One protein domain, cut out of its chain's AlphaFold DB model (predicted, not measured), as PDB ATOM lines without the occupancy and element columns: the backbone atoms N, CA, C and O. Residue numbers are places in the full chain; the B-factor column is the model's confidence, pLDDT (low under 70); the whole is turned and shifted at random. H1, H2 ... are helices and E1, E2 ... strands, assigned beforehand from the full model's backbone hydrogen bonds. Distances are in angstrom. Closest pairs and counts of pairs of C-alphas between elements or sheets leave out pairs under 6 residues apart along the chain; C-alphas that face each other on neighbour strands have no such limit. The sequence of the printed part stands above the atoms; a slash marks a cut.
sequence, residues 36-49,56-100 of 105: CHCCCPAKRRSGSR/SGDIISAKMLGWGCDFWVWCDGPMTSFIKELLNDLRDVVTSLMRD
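What this domain is: This is residues 36 to 49 and 56 to 100 of the 105 residues of an uncharacterized protein of Oryza punctata (UniProt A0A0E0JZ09). A small head holds three short strands side by side, E1, E2 and E3, with loops, and one long helix, H1, sticks out from it as an arm, residues 80 to 100 standing free. The 59 printed residues run E1, E2, E3, H1; the antiparallel sheet's order is E1 - E2 - E3, and the class is mixed, with under half of the residues in named elements. The whole is extended, radius of gyration of the C-alphas 17.4 A, spanning 55 by 22 by 12 A.

Where its parts are: Find C-alpha 43 at (145.839, 152.222, 118.830), where E1, residues 43 to 45, begins. E2 is residues 59 to 61 and E3 72 to 74. H1, residues 81 to 100, runs 28.6 A to C-alpha 100 at (179.774, 125.178, 116.202).

How they stand to each other: E1 and E2 are antiparallel at 138 degrees; see N 43 and O 61, 2.8 A. The hairpin E2 and E3 has N 60 and O 73 at 2.9 A, also within hydrogen-bond range. H1, with every O i to N i+4 pair within range, is not on the sheet.

The domain as a whole: Residues 50 to 55 are cut out, C-alphas 49 and 56 being 13.0 A apart. Thirty residues, among them 56 to 69, have pLDDT under 70.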
ATOM      1  N   CYS A  36     138.915 152.451 112.923       71.62
ATOM      2  CA  CYS A  36     137.950 151.355 113.083       71.62
ATOM      3  C   CYS A  36     136.632 151.687 112.349       71.62
ATOM      4  O   CYS A  36     136.375 152.849 112.039       71.62
ATOM      5  N   HIS A  37     135.758 150.692 112.152       72.12
ATOM      6  CA  HIS A  37     134.389 150.862 111.628       72.12
ATOM      7  C   HIS A  37     133.575 151.968 112.328       72.12
ATOM      8  O   HIS A  37     132.731 152.609 111.716       72.12
ATOM      9  N   CYS A  38     133.853 152.228 113.606       72.88
ATOM     10  CA  CYS A  38     133.247 153.285 114.418       72.88
ATOM     11  C   CYS A  38     133.912 154.667 114.236       72.88
ATOM     12  O   CYS A  38     133.731 155.540 115.084       72.88
ATOM     13  N   CYS A  39     134.748 154.853 113.209       71.06
ATOM     14  CA  CYS A  39     135.500 156.084 112.924       71.06
ATOM     15  C   CYS A  39     136.398 156.572 114.078       71.06
ATOM     16  O   CYS A  39     136.741 157.748 114.166       71.06
ATOM     17  N   CYS A  40     136.783 155.669 114.984       73.56
ATOM     18  CA  CYS A  40     137.665 155.975 116.104       73.56
ATOM     19  C   CYS A  40     139.122 155.612 115.759       73.56
ATOM     20  O   CYS A  40     139.346 154.540 115.182       73.56
ATOM     21  N   PRO A  41     140.113 156.427 116.179       65.75
ATOM     22  CA  PRO A  41     141.530 156.094 116.069       65.75
ATOM     23  C   PRO A  41     141.870 154.750 116.704       65.75
ATOM     24  O   PRO A  41     141.722 154.563 117.918       65.75
ATOM     25  N   ALA A  42     142.360 153.817 115.893       66.25
ATOM     26  CA  ALA A  42     142.871 152.563 116.403       66.25
ATOM     27  C   ALA A  42     144.277 152.773 116.996       66.25
ATOM     28  O   ALA A  42     145.097 153.532 116.475       66.25
ATOM     29  N   LYS A  43     144.554 152.128 118.130       65.75
ATOM     30  CA  LYS A  43     145.839 152.222 118.830       65.75
ATOM     31  C   LYS A  43     146.663 150.976 118.531       65.75
ATOM     32  O   LYS A  43     146.169 149.853 118.668       65.75
ATOM     33  N   ARG A  44     147.930 151.177 118.165       60.25
ATOM     34  CA  ARG A  44     148.899 150.085 118.028       60.25
ATOM     35  C   ARG A  44     149.104 149.434 119.390       60.25
ATOM     36  O   ARG A  44     149.360 150.124 120.380       60.25
ATOM     37  N   ARG A  45     148.975 148.114 119.438       60.25
ATOM     38  CA  ARG A  45     149.286 147.308 120.610       60.25
ATOM     39  C   ARG A  45     150.452 146.396 120.254       60.25
ATOM     40  O   ARG A  45     150.270 145.417 119.542       60.25
ATOM     41  N   SER A  46     151.620 146.681 120.815       46.34
ATOM     42  CA  SER A  46     152.712 145.715 120.852       46.34
ATOM     43  C   SER A  46     152.402 144.669 121.931       46.34
ATOM     44  O   SER A  46     152.129 145.007 123.089       46.34
ATOM     45  N   GLY A  47     152.354 143.389 121.556       46.84
ATOM     46  CA  GLY A  47     152.326 142.294 122.528       46.84
ATOM     47  C   GLY A  47     151.505 141.064 122.141       46.84
ATOM     48  O   GLY A  47     150.295 141.136 121.911       46.84
ATOM     49  N   SER A  48     152.182 139.918 122.206       44.38
ATOM     50  CA  SER A  48     151.684 138.563 121.985       44.38
ATOM     51  C   SER A  48     150.567 138.176 122.958       44.38
ATOM     52  O   SER A  48     150.777 138.044 124.165       44.38
ATOM     53  N   ARG A  49     149.375 137.896 122.429       40.00
ATOM     54  CA  ARG A  49     148.396 137.021 123.085       40.00
ATOM     55  C   ARG A  49     148.197 135.826 122.168       40.00
ATOM     56  O   ARG A  49     147.657 136.020 121.091       40.00
ATOM     57  N   SER A  56     157.016 138.267 113.859       51.66
ATOM     58  CA  SER A  56     156.753 139.652 113.449       51.66
ATOM     59  C   SER A  56     155.329 139.977 113.006       51.66
ATOM     60  O   SER A  56     154.902 139.678 111.897       51.66
ATOM     61  N   GLY A  57     154.628 140.683 113.888       51.69
ATOM     62  CA  GLY A  57     153.356 141.307 113.584       51.69
ATOM     63  C   GLY A  57     152.906 142.199 114.733       51.69
ATOM     64  O   GLY A  57     152.390 141.690 115.731       51.69
ATOM     65  N   ASP A  58     153.079 143.513 114.621       56.00
ATOM     66  CA  ASP A  58     152.363 144.440 115.503       56.00
ATOM     67  C   ASP A  58     150.873 144.436 115.123       56.00
ATOM     68  O   ASP A  58     150.511 144.467 113.944       56.00
ATOM     69  N   ILE A  59     149.976 144.416 116.112       54.53
ATOM     70  CA  ILE A  59     148.525 144.415 115.882       54.53
ATOM     71  C   ILE A  59     147.944 145.772 116.302       54.53
ATOM     72  O   ILE A  59     148.186 146.258 117.411       54.53
ATOM     73  N   ILE A  60     147.132 146.389 115.444       57.31
ATOM     74  CA  ILE A  60     146.351 147.586 115.782       57.31
ATOM     75  C   ILE A  60     144.957 147.168 116.254       57.31
ATOM     76  O   ILE A  60     144.300 146.334 115.635       57.31
ATOM     77  N   SER A  61     144.499 147.782 117.350       56.56
ATOM     78  CA  SER A  61     143.176 147.550 117.942       56.56
ATOM     79  C   SER A  61     142.491 148.864 118.296       56.56
ATOM     80  O   SER A  61     143.134 149.781 118.820       56.56
ATOM     81  N   ALA A  62     141.188 148.976 118.053       53.53
ATOM     82  CA  ALA A  62     140.414 150.151 118.447       53.53
ATOM     83  C   ALA A  62     139.634 149.888 119.741       53.53
ATOM     84  O   ALA A  62     138.771 149.017 119.807       53.53
ATOM     85  N   LYS A  63     139.908 150.671 120.790       54.28
ATOM     86  CA  LYS A  63     139.178 150.585 122.061       54.28
ATOM     87  C   LYS A  63     138.399 151.876 122.301       54.28
ATOM     88  O   LYS A  63     139.016 152.918 122.510       54.28
ATOM     89  N   MET A  64     137.066 151.800 122.310       50.72
ATOM     90  CA  MET A  64     136.212 152.871 122.832       50.72
ATOM     91  C   MET A  64     136.144 152.766 124.366       50.72
ATOM     92  O   MET A  64     136.228 151.666 124.918       50.72
ATOM     93  N   LEU A  65     136.015 153.900 125.064       55.41
ATOM     94  CA  LEU A  65     135.932 154.011 126.535       55.41
ATOM     95  C   LEU A  65     134.588 153.502 127.105       55.41
ATOM     96  O   LEU A  65     133.938 154.172 127.899       55.41
ATOM     97  N   GLY A  66     134.160 152.311 126.702       50.22
ATOM     98  CA  GLY A  66     132.938 151.685 127.194       50.22
ATOM     99  C   GLY A  66     132.806 150.288 126.622       50.22
ATOM    100  O   GLY A  66     132.989 149.322 127.352       50.22
ATOM    101  N   TRP A  67     132.623 150.183 125.304       54.62
ATOM    102  CA  TRP A  67     132.566 148.926 124.554       54.62
ATOM    103  C   TRP A  67     133.617 148.980 123.439       54.62
ATOM    104  O   TRP A  67     133.624 149.900 122.627       54.62
ATOM    105  N   GLY A  68     134.594 148.070 123.457       61.41
ATOM    106  CA  GLY A  68     135.641 148.032 122.430       61.41
ATOM    107  C   GLY A  68     135.046 147.786 121.041       61.41
ATOM    108  O   GLY A  68     134.044 147.091 120.923       61.41
ATOM    109  N   CYS A  69     135.672 148.343 120.007       67.88
ATOM    110  CA  CYS A  69     135.387 147.960 118.629       67.88
ATOM    111  C   CYS A  69     136.105 146.628 118.371       67.88
ATOM    112  O   CYS A  69     137.253 146.458 118.785       67.88
ATOM    113  N   ASP A  70     135.461 145.682 117.697       71.88
ATOM    114  CA  ASP A  70     136.036 144.388 117.296       71.88
ATOM    115  C   ASP A  70     136.971 144.502 116.077       71.88
ATOM    116  O   ASP A  70     137.321 143.515 115.439       71.88
ATOM    117  N   PHE A  71     137.416 145.718 115.767       69.56
ATOM    118  CA  PHE A  71     138.345 145.999 114.690       69.56
ATOM    119  C   PHE A  71     139.782 145.630 115.069       69.56
ATOM    120  O   PHE A  71     140.357 146.186 116.016       69.56
ATOM    121  N   TRP A  72     140.375 144.755 114.256       66.44
ATOM    122  CA  TRP A  72     141.762 144.318 114.347       66.44
ATOM    123  C   TRP A  72     142.390 144.287 112.956       66.44
ATOM    124  O   TRP A  72     141.783 143.785 112.012       66.44
ATOM    125  N   VAL A  73     143.616 144.795 112.836       71.06
ATOM    126  CA  VAL A  73     144.410 144.678 111.607       71.06
ATOM    127  C   VAL A  73     145.883 144.480 111.952       71.06
ATOM    128  O   VAL A  73     146.380 145.022 112.944       71.06
ATOM    129  N   TRP A  74     146.578 143.698 111.132       71.44
ATOM    130  CA  TRP A  74     148.032 143.593 111.182       71.44
ATOM    131  C   TRP A  74     148.647 144.901 110.676       71.44
ATOM    132  O   TRP A  74     148.262 145.403 109.621       71.44
ATOM    133  N   CYS A  75     149.552 145.489 111.459       64.38
ATOM    134  CA  CYS A  75     150.221 146.748 111.105       64.38
ATOM    135  C   CYS A  75     151.262 146.549 110.016       64.38
ATOM    136  O   CYS A  75     151.564 147.478 109.266       64.38
ATOM    137  N   ASP A  76     151.856 145.364 110.005       66.88
ATOM    138  CA  ASP A  76     152.895 145.016 109.067       66.88
ATOM    139  C   ASP A  76     152.221 144.631 107.752       66.88
ATOM    140  O   ASP A  76     151.324 143.784 107.705       66.88
ATOM    141  N   GLY A  77     152.630 145.310 106.679       66.00
ATOM    142  CA  GLY A  77     152.250 144.923 105.327       66.00
ATOM    143  C   GLY A  77     152.718 143.496 105.019       66.00
ATOM    144  O   GLY A  77     153.473 142.906 105.800       66.00
ATOM    145  N   PRO A  78     152.307 142.912 103.881       64.19
ATOM    146  CA  PRO A  78     152.822 141.610 103.479       64.19
ATOM    147  C   PRO A  78     154.354 141.660 103.501       64.19
ATOM    148  O   PRO A  78     154.952 142.473 102.797       64.19
ATOM    149  N   MET A  79     154.986 140.825 104.338       67.50
ATOM    150  CA  MET A  79     156.446 140.732 104.364       67.50
ATOM    151  C   MET A  79     156.929 140.483 102.938       67.50
ATOM    152  O   MET A  79     156.502 139.508 102.304       67.50
ATOM    153  N   THR A  80     157.797 141.362 102.437       78.81
ATOM    154  CA  THR A  80     158.399 141.192 101.115       78.81
ATOM    155  C   THR A  80     159.185 139.880 101.086       78.81
ATOM    156  O   THR A  80     159.637 139.401 102.132       78.81
ATOM    157  N   SER A  81     159.346 139.276  99.903       81.38
ATOM    158  CA  SER A  81     160.187 138.076  99.753       81.38
ATOM    159  C   SER A  81     161.580 138.312 100.338       81.38
ATOM    160  O   SER A  81     162.052 137.494 101.117       81.38
ATOM    161  N   PHE A  82     162.138 139.501 100.097       85.75
ATOM    162  CA  PHE A  82     163.404 139.951 100.666       85.75
ATOM    163  C   PHE A  82     163.447 139.899 102.201       85.75
ATOM    164  O   PHE A  82     164.395 139.367 102.764       85.75
ATOM    165  N   ILE A  83     162.432 140.423 102.904       84.06
ATOM    166  CA  ILE A  83     162.419 140.402 104.379       84.06
ATOM    167  C   ILE A  83     162.343 138.962 104.893       84.06
ATOM    168  O   ILE A  83     162.993 138.626 105.880       84.06
ATOM    169  N   LYS A  84     161.572 138.098 104.224       82.31
ATOM    170  CA  LYS A  84     161.484 136.680 104.595       82.31
ATOM    171  C   LYS A  84     162.819 135.965 104.398       82.31
ATOM    172  O   LYS A  84     163.243 135.251 105.299       82.31
ATOM    173  N   GLU A  85     163.458 136.167 103.250       88.94
ATOM    174  CA  GLU A  85     164.773 135.606 102.921       88.94
ATOM    175  C   GLU A  85     165.828 136.074 103.923       88.94
ATOM    176  O   GLU A  85     166.443 135.241 104.578       88.94
ATOM    177  N   LEU A  86     165.923 137.381 104.177       90.94
ATOM    178  CA  LEU A  86     166.855 137.942 105.155       90.94
ATOM    179  C   LEU A  86     166.670 137.345 106.559       90.94
ATOM    180  O   LEU A  86     167.644 137.025 107.237       90.94
ATOM    181  N   LEU A  87     165.425 137.198 107.024       89.56
ATOM    182  CA  LEU A  87     165.148 136.606 108.336       89.56
ATOM    183  C   LEU A  87     165.521 135.119 108.394       89.56
ATOM    184  O   LEU A  87     165.960 134.652 109.446       89.56
ATOM    185  N   ASN A  88     165.350 134.387 107.291       91.75
ATOM    186  CA  ASN A  88     165.772 132.992 107.198       91.75
ATOM    187  C   ASN A  88     167.301 132.878 107.185       91.75
ATOM    188  O   ASN A  88     167.839 132.130 107.996       91.75
ATOM    189  N   ASP A  89     167.995 133.685 106.383       96.00
ATOM    190  CA  ASP A  89     169.461 133.693 106.311       96.00
ATOM    191  C   ASP A  89     170.084 133.989 107.683       96.00
ATOM    192  O   ASP A  89     170.988 133.291 108.145       96.00
ATOM    193  N   LEU A  90     169.557 134.995 108.392       96.19
ATOM    194  CA  LEU A  90     170.007 135.327 109.745       96.19
ATOM    195  C   LEU A  90     169.763 134.180 110.729       96.19
ATOM    196  O   LEU A  90     170.605 133.908 111.587       96.19
ATOM    197  N   ARG A  91     168.618 133.503 110.620       94.75
ATOM    198  CA  ARG A  91     168.302 132.350 111.465       94.75
ATOM    199  C   ARG A  91     169.267 131.195 111.207       94.75
ATOM    200  O   ARG A  91     169.705 130.567 112.172       94.75
ATOM    201  N   ASP A  92     169.599 130.935 109.951       94.38
ATOM    202  CA  ASP A  92     170.508 129.859 109.567       94.38
ATOM    203  C   ASP A  92     171.928 130.131 110.072       94.38
ATOM    204  O   ASP A  92     172.518 129.252 110.700       94.38
ATOM    205  N   VAL A  93     172.424 131.366 109.935       96.62
ATOM    206  CA  VAL A  93     173.725 131.788 110.489       96.62
ATOM    207  C   VAL A  93     173.759 131.662 112.014       96.62
ATOM    208  O   VAL A  93     174.715 131.138 112.580       96.62
ATOM    209  N   VAL A  94     172.715 132.112 112.715       96.56
ATOM    210  CA  VAL A  94     172.651 131.962 114.180       96.56
ATOM    211  C   VAL A  94     172.645 130.485 114.568       96.56
ATOM    212  O   VAL A  94     173.339 130.085 115.501       96.56
ATOM    213  N   THR A  95     171.892 129.663 113.840       93.88
ATOM    214  CA  THR A  95     171.797 128.227 114.118       93.88
ATOM    215  C   THR A  95     173.124 127.519 113.851       93.88
ATOM    216  O   THR A  95     173.509 126.667 114.650       93.88
ATOM    217  N   SER A  96     173.851 127.874 112.786       93.44
ATOM    218  CA  SER A  96     175.167 127.294 112.498       93.44
ATOM    219  C   SER A  96     176.170 127.642 113.595       93.44
ATOM    220  O   SER A  96     176.788 126.746 114.159       93.44
ATOM    221  N   LEU A  97     176.232 128.914 113.996       94.19
ATOM    222  CA  LEU A  97     177.121 129.359 115.069       94.19
ATOM    223  C   LEU A  97     176.810 128.668 116.402       94.19
ATOM    224  O   LEU A  97     177.723 128.280 117.128       94.19
ATOM    225  N   MET A  98     175.530 128.480 116.732       91.25
ATOM    226  CA  MET A  98     175.142 127.744 117.939       91.25
ATOM    227  C   MET A  98     175.607 126.286 117.895       91.25
ATOM    228  O   MET A  98     176.030 125.754 118.922       91.25
ATOM    229  N   ARG A  99     175.547 125.634 116.728       88.12
ATOM    230  CA  ARG A  99     176.057 124.269 116.562       88.12
ATOM    231  C   ARG A  99     177.570 124.207 116.719       88.12
ATOM    232  O   ARG A  99     178.032 123.373 117.487       88.12
ATOM    233  N   ASP A 100     178.310 125.124 116.102       89.19
ATOM    234  CA  ASP A 100     179.774 125.178 116.202       89.19
ATOM    235  C   ASP A 100     180.241 125.362 117.656       89.19
ATOM    236  O   ASP A 100     181.189 124.717 118.103       89.19
TER     237      ASP A 100